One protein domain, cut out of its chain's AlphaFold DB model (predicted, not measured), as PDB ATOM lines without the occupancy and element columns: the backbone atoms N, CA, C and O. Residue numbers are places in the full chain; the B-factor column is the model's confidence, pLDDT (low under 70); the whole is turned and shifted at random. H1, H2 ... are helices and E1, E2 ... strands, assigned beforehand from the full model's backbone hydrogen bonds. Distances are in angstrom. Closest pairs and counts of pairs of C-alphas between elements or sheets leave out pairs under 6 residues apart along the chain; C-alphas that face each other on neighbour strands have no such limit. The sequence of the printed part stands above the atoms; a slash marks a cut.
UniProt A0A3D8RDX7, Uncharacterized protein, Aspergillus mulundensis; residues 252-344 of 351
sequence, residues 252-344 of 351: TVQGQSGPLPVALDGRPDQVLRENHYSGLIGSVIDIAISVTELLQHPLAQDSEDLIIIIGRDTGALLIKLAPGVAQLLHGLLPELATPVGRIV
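This is residues 252 to 344 of the 351 residues of an uncharacterized protein of Aspergillus mulundensis (UniProt A0A3D8RDX7). This is a small closed barrel of six strands with four short helices round it, H1 and H4 near each other at one part of the barrel, and H2 and H3 close together at another. Round the ring the strands run E1, E2, E6, E4, E5, E3 and back to E1, and the last strand along the chain, E6, slots in between E2 and E4 after a long stretch with no named element, residues 329 to 340. The printed part has 93 residues, with six named strands and four named helices in the order E1, E2, H1, E3, H2, H3, E4, E5, H4, E6. The sheet is mixed, and the class is mixed, helices and strands. The whole is compact, with a radius of gyration of the C-alphas of 12.0 A, and spans 33 by 26 by 20 A.

Begin at the first printed residue, where E1, residues 252 to 254, and E2, residues 259 to 264, form a hairpin; look for N 253 and O 260, 2.8 A apart. Next comes H1, residues 267 to 274, which is on the barrel; the closest C-alphas of H1 and E2 are those of Asp 269 and Ala 263, 8.0 A apart. E3, residues 279 to 288, then runs parallel to E1, with N 281 and O 252 at 2.8 A, and bends by 64 degrees at residue 285. H2, residues 291 to 294, lies outside the barrel at a height over the sheet of 7.5 A. H3, residues 298 to 301, also lies outside it, at 9.4 A, and is close to H2 but not clearly touching, the closest C-alphas being those of Leu 294 and Ala 300, 7.2 A apart. E4, residues 306 to 311, and E5, residues 315 to 321, form the second hairpin, with N 309 and O 317 at 3.0 A. E5 is also antiparallel to E3; find N 283 and O 320, 2.8 A apart. H4, residues 323 to 328, lies outside the barrel, only just over E3 with three of its C-alphas there, and runs across the strands, at 85 degrees to E3 on the local plane. H4 and H1 are close but not clearly touching: C-alphas 328 and 271 are the closest, 7.4 A apart. E6, residues 341 to 343, is parallel to E4, with N 310 and O 341 at 3.1 A, and antiparallel to E2, with N 342 and O 263 at 2.8 A. E2 is staggered, pairing with E1 over residues 259 to 261 and with E6 over 262 to 264. In H1 and H4 every O i to N i+4 pair is within hydrogen-bond range; H2 and H3 are too short for such a pair, and their one O i to N i+3 pair is within range in H2 but not in H3.

Find C-alpha 252 at (-25.156, -32.477, 39.986), where E1 begins. E2 measures 15.6 A from first to last C-alpha and H1 10.6 A. E3, the longest strand, runs 24.4 A to C-alpha 288 at (-27.624, -16.942, 28.943). E4 covers 16.3 A and E5 18.8 A. E6 ends at C-alpha 343 at (-25.701, -22.831, 41.245).

The C-alphas farthest apart, those of His 276 and Gln 296, are 34.0 A apart. The printed part has no cut; the link from H4 to E6, 12 residues, is long, and the other links are tight. The mean pLDDT of the printed part is 73.2, and 35 residues are under 70, among them 288 to 295, 298 to 304, 310 to 315 and 334 to 344.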
ATOM      1  N   THR A 252     -26.165 -32.846  40.977       82.25
ATOM      2  CA  THR A 252     -25.156 -32.477  39.986       82.25
ATOM      3  C   THR A 252     -25.814 -32.420  38.616       82.25
ATOM      4  O   THR A 252     -26.698 -33.222  38.321       82.25
ATOM      5  N   VAL A 253     -25.396 -31.502  37.758       86.81
ATOM      6  CA  VAL A 253     -25.773 -31.488  36.341       86.81
ATOM      7  C   VAL A 253     -24.535 -31.609  35.477       86.81
ATOM      8  O   VAL A 253     -23.453 -31.178  35.864       86.81
ATOM      9  N   GLN A 254     -24.677 -32.210  34.306       87.19
ATOM     10  CA  GLN A 254     -23.596 -32.273  33.335       87.19
ATOM     11  C   GLN A 254     -23.453 -30.908  32.651       87.19
ATOM     12  O   GLN A 254     -24.315 -30.536  31.856       87.19
ATOM     13  N   GLY A 255     -22.391 -30.167  32.964       80.69
ATOM     14  CA  GLY A 255     -21.956 -28.991  32.206       80.69
ATOM     15  C   GLY A 255     -21.123 -29.378  30.978       80.69
ATOM     16  O   GLY A 255     -20.864 -30.565  30.743       80.69
ATOM     17  N   GLN A 256     -20.692 -28.387  30.190       73.50
ATOM     18  CA  GLN A 256     -19.920 -28.635  28.963       73.50
ATOM     19  C   GLN A 256     -18.522 -29.192  29.250       73.50
ATOM     20  O   GLN A 256     -18.067 -30.096  28.548       73.50
ATOM     21  N   SER A 257     -17.867 -28.699  30.304       66.69
ATOM     22  CA  SER A 257     -16.498 -29.105  30.656       66.69
ATOM     23  C   SER A 257     -16.418 -29.987  31.903       66.69
ATOM     24  O   SER A 257     -15.338 -30.472  32.240       66.69
ATOM     25  N   GLY A 258     -17.536 -30.222  32.597       75.12
ATOM     26  CA  GLY A 258     -17.533 -31.021  33.818       75.12
ATOM     27  C   GLY A 258     -18.858 -31.041  34.582       75.12
ATOM     28  O   GLY A 258     -19.823 -30.386  34.190       75.12
ATOM     29  N   PRO A 259     -18.929 -31.827  35.667       77.56
ATOM     30  CA  PRO A 259     -20.075 -31.836  36.565       77.56
ATOM     31  C   PRO A 259     -20.210 -30.498  37.301       77.56
ATOM     32  O   PRO A 259     -19.262 -30.018  37.920       77.56
ATOM     33  N   LEU A 260     -21.413 -29.929  37.279       75.69
ATOM     34  CA  LEU A 260     -21.759 -28.688  37.954       75.69
ATOM     35  C   LEU A 260     -22.696 -28.980  39.138       75.69
ATOM     36  O   LEU A 260     -23.792 -29.512  38.938       75.69
ATOM     37  N   PRO A 261     -22.301 -28.650  40.375       72.12
ATOM     38  CA  PRO A 261     -23.149 -28.827  41.544       72.12
ATOM     39  C   PRO A 261     -24.244 -27.756  41.581       72.12
ATOM     40  O   PRO A 261     -23.983 -26.556  41.453       72.12
ATOM     41  N   VAL A 262     -25.482 -28.198  41.783       74.25
ATOM     42  CA  VAL A 262     -26.662 -27.330  41.797       74.25
ATOM     43  C   VAL A 262     -27.569 -27.658  42.976       74.25
ATOM     44  O   VAL A 262     -27.674 -28.807  43.412       74.25
ATOM     45  N   ALA A 263     -28.240 -26.628  43.475       73.06
ATOM     46  CA  ALA A 263     -29.278 -26.736  44.482       73.06
ATOM     47  C   ALA A 263     -30.631 -26.458  43.832       73.06
ATOM     48  O   ALA A 263     -30.767 -25.532  43.032       73.06
ATOM     49  N   LEU A 264     -31.623 -27.270  44.177       73.00
ATOM     50  CA  LEU A 264     -33.011 -27.045  43.798       73.00
ATOM     51  C   LEU A 264     -33.756 -26.471  45.001       73.00
ATOM     52  O   LEU A 264     -33.436 -26.791  46.142       73.00
ATOM     53  N   ASP A 265     -34.752 -25.641  44.727       67.31
ATOM     54  CA  ASP A 265     -35.589 -24.984  45.719       67.31
ATOM     55  C   ASP A 265     -37.052 -25.456  45.565       67.31
ATOM     56  O   ASP A 265     -37.515 -25.850  44.490       67.31
ATOM     57  N   GLY A 266     -37.819 -25.407  46.656       72.25
ATOM     58  CA  GLY A 266     -39.262 -25.661  46.638       72.25
ATOM     59  C   GLY A 266     -39.668 -27.133  46.464       72.25
ATOM     60  O   GLY A 266     -39.034 -28.049  46.984       72.25
ATOM     61  N   ARG A 267     -40.796 -27.363  45.774       74.38
ATOM     62  CA  ARG A 267     -41.392 -28.708  45.621       74.38
ATOM     63  C   ARG A 267     -40.493 -29.712  44.884       74.38
ATOM     64  O   ARG A 267     -40.479 -30.865  45.314       74.38
ATOM     65  N   PRO A 268     -39.753 -29.329  43.824       76.69
ATOM     66  CA  PRO A 268     -38.837 -30.250  43.159       76.69
ATOM     67  C   PRO A 268     -37.746 -30.809  44.081       76.69
ATOM     68  O   PRO A 268     -37.490 -32.011  44.045       76.69
ATOM     69  N   ASP A 269     -37.158 -29.983  44.959       77.06
ATOM     70  CA  ASP A 269     -36.185 -30.467  45.950       77.06
ATOM     71  C   ASP A 269     -36.818 -31.472  46.914       77.06
ATOM     72  O   ASP A 269     -36.279 -32.554  47.137       77.06
ATOM     73  N   GLN A 270     -38.002 -31.146  47.440       75.38
ATOM     74  CA  GLN A 270     -38.691 -32.013  48.390       75.38
ATOM     75  C   GLN A 270     -38.936 -33.415  47.813       75.38
ATOM     76  O   GLN A 270     -38.643 -34.410  48.476       75.38
ATOM     77  N   VAL A 271     -39.420 -33.508  46.573       80.19
ATOM     78  CA  VAL A 271     -39.728 -34.800  45.944       80.19
ATOM     79  C   VAL A 271     -38.472 -35.616  45.668       80.19
ATOM     80  O   VAL A 271     -38.464 -36.823  45.910       80.19
ATOM     81  N   LEU A 272     -37.389 -34.985  45.222       80.75
ATOM     82  CA  LEU A 272     -36.129 -35.695  45.013       80.75
ATOM     83  C   LEU A 272     -35.540 -36.215  46.328       80.75
ATOM     84  O   LEU A 272     -35.046 -37.341  46.375       80.75
ATOM     85  N   ARG A 273     -35.681 -35.455  47.418       75.88
ATOM     86  CA  ARG A 273     -35.248 -35.877  48.755       75.88
ATOM     87  C   ARG A 273     -36.067 -37.037  49.303       75.88
ATOM     88  O   ARG A 273     -35.486 -37.977  49.839       75.88
ATOM     89  N   GLU A 274     -37.390 -36.990  49.164       81.12
ATOM     90  CA  GLU A 274     -38.289 -38.069  49.599       81.12
ATOM     91  C   GLU A 274     -38.024 -39.379  48.845       81.12
ATOM     92  O   GLU A 274     -38.166 -40.460  49.410       81.12
ATOM     93  N   ASN A 275     -37.566 -39.285  47.596       80.50
ATOM     94  CA  ASN A 275     -37.177 -40.435  46.782       80.50
ATOM     95  C   ASN A 275     -35.694 -40.826  46.938       80.50
ATOM     96  O   ASN A 275     -35.206 -41.653  46.171       80.50
ATOM     97  N   HIS A 276     -34.972 -40.249  47.910       79.00
ATOM     98  CA  HIS A 276     -33.541 -40.487  48.145       79.00
ATOM     99  C   HIS A 276     -32.669 -40.314  46.890       79.00
ATOM    100  O   HIS A 276     -31.633 -40.966  46.734       79.00
ATOM    101  N   TYR A 277     -33.076 -39.422  45.984       78.50
ATOM    102  CA  TYR A 277     -32.325 -39.165  44.770       78.50
ATOM    103  C   TYR A 277     -31.036 -38.423  45.129       78.50
ATOM    104  O   TYR A 277     -31.061 -37.367  45.755       78.50
ATOM    105  N   SER A 278     -29.894 -38.977  44.738       67.44
ATOM    106  CA  SER A 278     -28.591 -38.326  44.856       67.44
ATOM    107  C   SER A 278     -27.807 -38.636  43.588       67.44
ATOM    108  O   SER A 278     -27.676 -39.796  43.203       67.44
ATOM    109  N   GLY A 279     -27.364 -37.603  42.871       74.62
ATOM    110  CA  GLY A 279     -26.628 -37.790  41.621       74.62
ATOM    111  C   GLY A 279     -26.961 -36.789  40.522       74.62
ATOM    112  O   GLY A 279     -27.299 -35.630  40.783       74.62
ATOM    113  N   LEU A 280     -26.794 -37.247  39.277       84.75
ATOM    114  CA  LEU A 280     -26.895 -36.423  38.080       84.75
ATOM    115  C   LEU A 280     -28.356 -36.204  37.690       84.75
ATOM    116  O   LEU A 280     -29.011 -37.114  37.190       84.75
ATOM    117  N   ILE A 281     -28.866 -34.994  37.908       86.69
ATOM    118  CA  ILE A 281     -30.278 -34.681  37.656       86.69
ATOM    119  C   ILE A 281     -30.562 -34.305  36.200       86.69
ATOM    120  O   ILE A 281     -31.712 -34.351  35.768       86.69
ATOM    121  N   GLY A 282     -29.531 -33.945  35.431       88.62
ATOM    122  CA  GLY A 282     -29.697 -33.464  34.066       88.62
ATOM    123  C   GLY A 282     -28.412 -32.958  33.418       88.62
ATOM    124  O   GLY A 282     -27.320 -33.125  33.958       88.62
ATOM    125  N   SER A 283     -28.554 -32.320  32.260       88.50
ATOM    126  CA  SER A 283     -27.472 -31.721  31.474       88.50
ATOM    127  C   SER A 283     -27.802 -30.288  31.076       88.50
ATOM    128  O   SER A 283     -28.926 -30.013  30.652       88.50
ATOM    129  N   VAL A 284     -26.821 -29.395  31.162       86.81
ATOM    130  CA  VAL A 284     -26.927 -28.015  30.678       86.81
ATOM    131  C   VAL A 284     -27.042 -28.033  29.153       86.81
ATOM    132  O   VAL A 284     -26.242 -28.674  28.473       86.81
ATOM    133  N   ILE A 285     -28.061 -27.364  28.622       83.81
ATOM    134  CA  ILE A 285     -28.312 -27.248  27.180       83.81
ATOM    135  C   ILE A 285     -27.900 -25.873  26.674       83.81
ATOM    136  O   ILE A 285     -27.390 -25.763  25.563       83.81
ATOM    137  N   ASP A 286     -28.159 -24.839  27.473       79.44
ATOM    138  CA  ASP A 286     -27.892 -23.459  27.095       79.44
ATOM    139  C   ASP A 286     -27.613 -22.591  28.326       79.44
ATOM    140  O   ASP A 286     -28.040 -22.910  29.443       79.44
ATOM    141  N   ILE A 287     -26.880 -21.502  28.110       76.81
ATOM    142  CA  ILE A 287     -26.445 -20.554  29.133       76.81
ATOM    143  C   ILE A 287     -26.675 -19.151  28.589       76.81
ATOM    144  O   ILE A 287     -26.181 -18.809  27.517       76.81
ATOM    145  N   ALA A 288     -27.385 -18.320  29.340       69.12
ATOM    146  CA  ALA A 288     -27.624 -16.942  28.943       69.12
ATOM    147  C   ALA A 288     -27.496 -15.990  30.122       69.12
ATOM    148  O   ALA A 288     -27.571 -16.388  31.276       69.12
ATOM    149  N   ILE A 289     -27.373 -14.695  29.840       58.16
ATOM    150  CA  ILE A 289     -27.259 -13.672  30.890       58.16
ATOM    151  C   ILE A 289     -28.608 -13.490  31.609       58.16
ATOM    152  O   ILE A 289     -28.658 -13.049  32.757       58.16
ATOM    153  N   SER A 290     -29.720 -13.854  30.957       62.47
ATOM    154  CA  SER A 290     -31.062 -13.723  31.522       62.47
ATOM    155  C   SER A 290     -31.993 -14.874  31.146       62.47
ATOM    156  O   SER A 290     -31.899 -15.456  30.068       62.47
ATOM    157  N   VAL A 291     -32.971 -15.139  32.017       64.25
ATOM    158  CA  VAL A 291     -34.045 -16.117  31.776       64.25
ATOM    159  C   VAL A 291     -34.814 -15.792  30.489       64.25
ATOM    160  O   VAL A 291     -35.150 -16.683  29.720       64.25
ATOM    161  N   THR A 292     -35.036 -14.508  30.203       67.56
ATOM    162  CA  THR A 292     -35.742 -14.038  28.999       67.56
ATOM    163  C   THR A 292     -35.060 -14.459  27.698       67.56
ATOM    164  O   THR A 292     -35.726 -14.640  26.681       67.56
ATOM    165  N   GLU A 293     -33.738 -14.589  27.711       66.31
ATOM    166  CA  GLU A 293     -32.952 -15.024  26.557       66.31
ATOM    167  C   GLU A 293     -33.031 -16.548  26.387       66.31
ATOM    168  O   GLU A 293     -33.275 -17.020  25.279       66.31
ATOM    169  N   LEU A 294     -33.006 -17.313  27.487       67.38
ATOM    170  CA  LEU A 294     -33.249 -18.762  27.454       67.38
ATOM    171  C   LEU A 294     -34.660 -19.126  26.979       67.38
ATOM    172  O   LEU A 294     -34.846 -20.123  26.289       67.38
ATOM    173  N   LEU A 295     -35.667 -18.316  27.311       67.94
ATOM    174  CA  LEU A 295     -37.046 -18.534  26.856       67.94
ATOM    175  C   LEU A 295     -37.223 -18.321  25.346       67.94
ATOM    176  O   LEU A 295     -38.210 -18.780  24.771       67.94
ATOM    177  N   GLN A 296     -36.281 -17.640  24.691       70.81
ATOM    178  CA  GLN A 296     -36.253 -17.501  23.232       70.81
ATOM    179  C   GLN A 296     -35.594 -18.707  22.550       70.81
ATOM    180  O   GLN A 296     -35.639 -18.815  21.323       70.81
ATOM    181  N   HIS A 297     -35.006 -19.624  23.325       70.12
ATOM    182  CA  HIS A 297     -34.375 -20.814  22.786       70.12
ATOM    183  C   HIS A 297     -35.436 -21.745  22.161       70.12
ATOM    184  O   HIS A 297     -36.468 -22.001  22.785       70.12
ATOM    185  N   PRO A 298     -35.209 -22.321  20.960       65.62
ATOM    186  CA  PRO A 298     -36.196 -23.169  20.276       65.62
ATOM    187  C   PRO A 298     -36.670 -24.371  21.102       65.62
ATOM    188  O   PRO A 298     -37.789 -24.846  20.924       65.62
ATOM    189  N   LEU A 299     -35.813 -24.853  22.006       66.31
ATOM    190  CA  LEU A 299     -36.095 -25.982  22.894       66.31
ATOM    191  C   LEU A 299     -36.948 -25.596  24.109       66.31
ATOM    192  O   LEU A 299     -37.571 -26.475  24.684       66.31
ATOM    193  N   ALA A 300     -37.059 -24.311  24.462       60.28
ATOM    194  CA  ALA A 300     -37.909 -23.846  25.564       60.28
ATOM    195  C   ALA A 300     -39.420 -24.014  25.286       60.28
ATOM    196  O   ALA A 300     -40.248 -23.740  26.148       60.28
ATOM    197  N   GLN A 301     -39.792 -24.465  24.084       59.16
ATOM    198  CA  GLN A 301     -41.162 -24.846  23.729       59.16
ATOM    199  C   GLN A 301     -41.560 -26.223  24.297       59.16
ATOM    200  O   GLN A 301     -42.749 -26.511  24.384       59.16
ATOM    201  N   ASP A 302     -40.586 -27.057  24.683       62.62
ATOM    202  CA  ASP A 302     -40.789 -28.414  25.207       62.62
ATOM    203  C   ASP A 302     -40.540 -28.406  26.730       62.62
ATOM    204  O   ASP A 302     -39.472 -28.766  27.223       62.62
ATOM    205  N   SER A 303     -41.496 -27.864  27.492       65.25
ATOM    206  CA  SER A 303     -41.299 -27.498  28.905       65.25
ATOM    207  C   SER A 303     -41.362 -28.654  29.902       65.25
ATOM    208  O   SER A 303     -41.153 -28.427  31.090       65.25
ATOM    209  N   GLU A 304     -41.691 -29.872  29.470       68.25
ATOM    210  CA  GLU A 304     -41.980 -30.969  30.407       68.25
ATOM    211  C   GLU A 304     -40.732 -31.545  31.088       68.25
ATOM    212  O   GLU A 304     -40.829 -32.032  32.211       68.25
ATOM    213  N   ASP A 305     -39.561 -31.410  30.458       83.00
ATOM    214  CA  ASP A 305     -38.293 -31.965  30.955       83.00
ATOM    215  C   ASP A 305     -37.226 -30.884  31.179       83.00
ATOM    216  O   ASP A 305     -36.039 -31.188  31.333       83.00
ATOM    217  N   LEU A 306     -37.616 -29.611  31.133       82.38
ATOM    218  CA  LEU A 306     -36.688 -28.492  31.180       82.38
ATOM    219  C   LEU A 306     -36.863 -27.688  32.457       82.38
ATOM    220  O   LEU A 306     -37.972 -27.342  32.855       82.38
ATOM    221  N   ILE A 307     -35.736 -27.338  33.064       80.25
ATOM    222  CA  ILE A 307     -35.700 -26.454  34.221       80.25
ATOM    223  C   ILE A 307     -34.725 -25.312  33.997       80.25
ATOM    224  O   ILE A 307     -33.736 -25.451  33.275       80.25
ATOM    225  N   ILE A 308     -35.003 -24.190  34.656       77.44
ATOM    226  CA  ILE A 308     -34.099 -23.047  34.685       77.44
ATOM    227  C   ILE A 308     -33.509 -22.903  36.082       77.44
ATOM    228  O   ILE A 308     -34.224 -22.882  37.085       77.44
ATOM    229  N   ILE A 309     -32.184 -22.802  36.128       75.12
ATOM    230  CA  ILE A 309     -31.405 -22.550  37.340       75.12
ATOM    231  C   ILE A 309     -30.658 -21.235  37.153       75.12
ATOM    232  O   ILE A 309     -30.127 -20.975  36.077       75.12
ATOM    233  N   ILE A 310     -30.612 -20.397  38.188       63.72
ATOM    234  CA  ILE A 310     -29.918 -19.106  38.124       63.72
ATOM    235  C   ILE A 310     -28.591 -19.191  38.881       63.72
ATOM    236  O   ILE A 310     -28.537 -19.582  40.046       63.72
ATOM    237  N   GLY A 311     -27.512 -18.814  38.205       58.66
ATOM    238  CA  GLY A 311     -26.189 -18.580  38.762       58.66
ATOM    239  C   GLY A 311     -25.953 -17.093  39.000       58.66
ATOM    240  O   GLY A 311     -26.237 -16.266  38.136       58.66
ATOM    241  N   ARG A 312     -25.415 -16.752  40.172       49.97
ATOM    242  CA  ARG A 312     -25.195 -15.367  40.604       49.97
ATOM    243  C   ARG A 312     -24.250 -14.579  39.679       49.97
ATOM    244  O   ARG A 312     -24.521 -13.414  39.409       49.97
ATOM    245  N   ASP A 313     -23.224 -15.242  39.142       48.97
ATOM    246  CA  ASP A 313     -22.201 -14.626  38.275       48.97
ATOM    247  C   ASP A 313     -22.221 -15.143  36.827       48.97
ATOM    248  O   ASP A 313     -21.558 -14.594  35.950       48.97
ATOM    249  N   THR A 314     -22.981 -16.204  36.560       53.56
ATOM    250  CA  THR A 314     -22.959 -16.941  35.284       53.56
ATOM    251  C   THR A 314     -24.257 -16.880  34.497       53.56
ATOM    252  O   THR A 314     -24.332 -17.425  33.399       53.56
ATOM    253  N   GLY A 315     -25.245 -16.148  35.013       67.69
ATOM    254  CA  GLY A 315     -26.528 -15.949  34.355       67.69
ATOM    255  C   GLY A 315     -27.501 -17.095  34.620       67.69
ATOM    256  O   GLY A 315     -27.484 -17.719  35.676       67.69
ATOM    257  N   ALA A 316     -28.401 -17.359  33.685       71.00
ATOM    258  CA  ALA A 316     -29.359 -18.446  33.757       71.00
ATOM    259  C   ALA A 316     -28.871 -19.656  32.948       71.00
ATOM    260  O   ALA A 316     -28.329 -19.518  31.851       71.00
ATOM    261  N   LEU A 317     -29.131 -20.848  33.475       78.62
ATOM    262  CA  LEU A 317     -28.872 -22.135  32.845       78.62
ATOM    263  C   LEU A 317     -30.189 -22.786  32.456       78.62
ATOM    264  O   LEU A 317     -31.066 -22.953  33.307       78.62
ATOM    265  N   LEU A 318     -30.297 -23.214  31.202       83.94
ATOM    266  CA  LEU A 318     -31.354 -24.109  30.754       83.94
ATOM    267  C   LEU A 318     -30.852 -25.547  30.854       83.94
ATOM    268  O   LEU A 318     -29.857 -25.911  30.226       83.94
ATOM    269  N   ILE A 319     -31.538 -26.370  31.638       85.75
ATOM    270  CA  ILE A 319     -31.102 -27.731  31.951       85.75
ATOM    271  C   ILE A 319     -32.164 -28.717  31.484       85.75
ATOM    272  O   ILE A 319     -33.338 -28.586  31.831       85.75
ATOM    273  N   LYS A 320     -31.731 -29.740  30.740       89.12
ATOM    274  CA  LYS A 320     -32.538 -30.922  30.435       89.12
ATOM    275  C   LYS A 320     -32.449 -31.902  31.578       89.12
ATOM    276  O   LYS A 320     -31.357 -32.388  31.867       89.12
ATOM    277  N   LEU A 321     -33.573 -32.237  32.185       88.88
ATOM    278  CA  LEU A 321     -33.627 -33.286  33.186       88.88
ATOM    279  C   LEU A 321     -33.373 -34.659  32.558       88.88
ATOM    280  O   LEU A 321     -33.750 -34.938  31.417       88.88
ATOM    281  N   ALA A 322     -32.733 -35.541  33.323       88.56
ATOM    282  CA  ALA A 322     -32.632 -36.945  32.956       88.56
ATOM    283  C   ALA A 322     -34.041 -37.577  32.943       88.56
ATOM    284  O   ALA A 322     -34.849 -37.239  33.810       88.56
ATOM    285  N   PRO A 323     -34.350 -38.538  32.049       84.56
ATOM    286  CA  PRO A 323     -35.706 -39.086  31.913       84.56
ATOM    287  C   PRO A 323     -36.317 -39.609  33.221       84.56
ATOM    288  O   PRO A 323     -37.503 -39.416  33.469       84.56
ATOM    289  N   GLY A 324     -35.511 -40.233  34.089       84.50
ATOM    290  CA  GLY A 324     -35.979 -40.703  35.399       84.50
ATOM    291  C   GLY A 324     -36.329 -39.565  36.365       84.50
ATOM    292  O   GLY A 324     -37.283 -39.675  37.124       84.50
ATOM    293  N   VAL A 325     -35.600 -38.450  36.304       86.19
ATOM    294  CA  VAL A 325     -35.854 -37.261  37.133       86.19
ATOM    295  C   VAL A 325     -37.045 -36.474  36.608       86.19
ATOM    296  O   VAL A 325     -37.886 -36.051  37.393       86.19
ATOM    297  N   ALA A 326     -37.159 -36.339  35.288       85.19
ATOM    298  CA  ALA A 326     -38.311 -35.715  34.653       85.19
ATOM    299  C   ALA A 326     -39.617 -36.444  35.006       85.19
ATOM    300  O   ALA A 326     -40.601 -35.803  35.357       85.19
ATOM    301  N   GLN A 327     -39.609 -37.782  35.027       82.62
ATOM    302  CA  GLN A 327     -40.764 -38.578  35.463       82.62
ATOM    303  C   GLN A 327     -41.122 -38.353  36.935       82.62
ATOM    304  O   GLN A 327     -42.302 -38.259  37.266       82.62
ATOM    305  N   LEU A 328     -40.122 -38.244  37.816       82.50
ATOM    306  CA  LEU A 328     -40.344 -37.957  39.238       82.50
ATOM    307  C   LEU A 328     -40.908 -36.550  39.464       82.50
ATOM    308  O   LEU A 328     -41.712 -36.343  40.370       82.50
ATOM    309  N   LEU A 329     -40.490 -35.591  38.642       80.31
ATOM    310  CA  LEU A 329     -40.898 -34.192  38.727       80.31
ATOM    311  C   LEU A 329     -42.076 -33.840  37.810       80.31
ATOM    312  O   LEU A 329     -42.482 -32.677  37.745       80.31
ATOM    313  N   HIS A 330     -42.654 -34.826  37.126       80.12
ATOM    314  CA  HIS A 330     -43.732 -34.607  36.176       80.12
ATOM    315  C   HIS A 330     -44.945 -33.963  36.871       80.12
ATOM    316  O   HIS A 330     -45.431 -34.442  37.896       80.12
ATOM    317  N   GLY A 331     -45.416 -32.834  36.334       75.12
ATOM    318  CA  GLY A 331     -46.498 -32.037  36.926       75.12
ATOM    319  C   GLY A 331     -46.107 -31.193  38.152       75.12
ATOM    320  O   GLY A 331     -46.967 -30.522  38.723       75.12
ATOM    321  N   LEU A 332     -44.834 -31.208  38.563       71.31
ATOM    322  CA  LEU A 332     -44.284 -30.377  39.643       71.31
ATOM    323  C   LEU A 332     -43.366 -29.265  39.137       71.31
ATOM    324  O   LEU A 332     -43.099 -28.320  39.884       71.31
ATOM    325  N   LEU A 333     -42.884 -29.380  37.900       70.81
ATOM    326  CA  LEU A 333     -42.095 -28.336  37.265       70.81
ATOM    327  C   LEU A 333     -42.987 -27.115  36.987       70.81
ATOM    328  O   LEU A 333     -44.061 -27.264  36.396       70.81
ATOM    329  N   PRO A 334     -42.586 -25.915  37.438       64.19
ATOM    330  CA  PRO A 334     -43.287 -24.693  37.089       64.19
ATOM    331  C   PRO A 334     -43.062 -24.354  35.611       64.19
ATOM    332  O   PRO A 334     -42.186 -24.914  34.952       64.19
ATOM    333  N   GLU A 335     -43.832 -23.395  35.091       63.91
ATOM    334  CA  GLU A 335     -43.554 -22.823  33.773       63.91
ATOM    335  C   GLU A 335     -42.093 -22.360  33.714       63.91
ATOM    336  O   GLU A 335     -41.611 -21.747  34.669       63.91
ATOM    337  N   LEU A 336     -41.410 -22.618  32.592       61.88
ATOM    338  CA  LEU A 336     -39.984 -22.327  32.366       61.88
ATOM    339  C   LEU A 336     -39.551 -20.908  32.763       61.88
ATOM    340  O   LEU A 336     -38.380 -20.674  33.022       61.88
ATOM    341  N   ALA A 337     -40.478 -19.955  32.849       55.69
ATOM    342  CA  ALA A 337     -40.216 -18.606  33.341       55.69
ATOM    343  C   ALA A 337     -39.866 -18.532  34.842       55.69
ATOM    344  O   ALA A 337     -39.370 -17.499  35.293       55.69
ATOM    345  N   THR A 338     -40.122 -19.589  35.618       63.34
ATOM    346  CA  THR A 338     -39.857 -19.623  37.058       63.34
ATOM    347  C   THR A 338     -38.609 -20.455  37.334       63.34
ATOM    348  O   THR A 338     -38.626 -21.670  37.124       63.34
ATOM    349  N   PRO A 339     -37.521 -19.838  37.820       62.38
ATOM    350  CA  PRO A 339     -36.332 -20.579  38.200       62.38
ATOM    351  C   PRO A 339     -36.633 -21.492  39.394       62.38
ATOM    352  O   PRO A 339     -37.325 -21.099  40.333       62.38
ATOM    353  N   VAL A 340     -36.102 -22.712  39.356       65.88
ATOM    354  CA  VAL A 340     -36.351 -23.755  40.372       65.88
ATOM    355  C   VAL A 340     -35.135 -24.054  41.238       65.88
ATOM    356  O   VAL A 340     -35.157 -24.999  42.021       65.88
ATOM    357  N   GLY A 341     -34.050 -23.299  41.081       63.78
ATOM    358  CA  GLY A 341     -32.820 -23.568  41.808       63.78
ATOM    359  C   GLY A 341     -31.692 -22.598  41.498       63.78
ATOM    360  O   GLY A 341     -31.831 -21.677  40.683       63.78
ATOM    361  N   ARG A 342     -30.553 -22.840  42.155       63.47
ATOM    362  CA  ARG A 342     -29.345 -22.010  42.095       63.47
ATOM    363  C   ARG A 342     -28.069 -22.838  41.927       63.47
ATOM    364  O   ARG A 342     -27.991 -23.989  42.359       63.47
ATOM    365  N   ILE A 343     -27.052 -22.244  41.301       56.09
ATOM    366  CA  ILE A 343     -25.701 -22.831  41.245       56.09
ATOM    367  C   ILE A 343     -25.036 -22.650  42.610       56.09
ATOM    368  O   ILE A 343     -25.034 -21.542  43.141       56.09
ATOM    369  N   VAL A 344     -24.466 -23.723  43.165       54.28
ATOM    370  CA  VAL A 344     -23.831 -23.683  44.497       54.28
ATOM    371  C   VAL A 344     -22.404 -23.145  44.403       54.28
ATOM    372  O   VAL A 344     -22.006 -22.297  45.189       54.28
TER     373      VAL A 344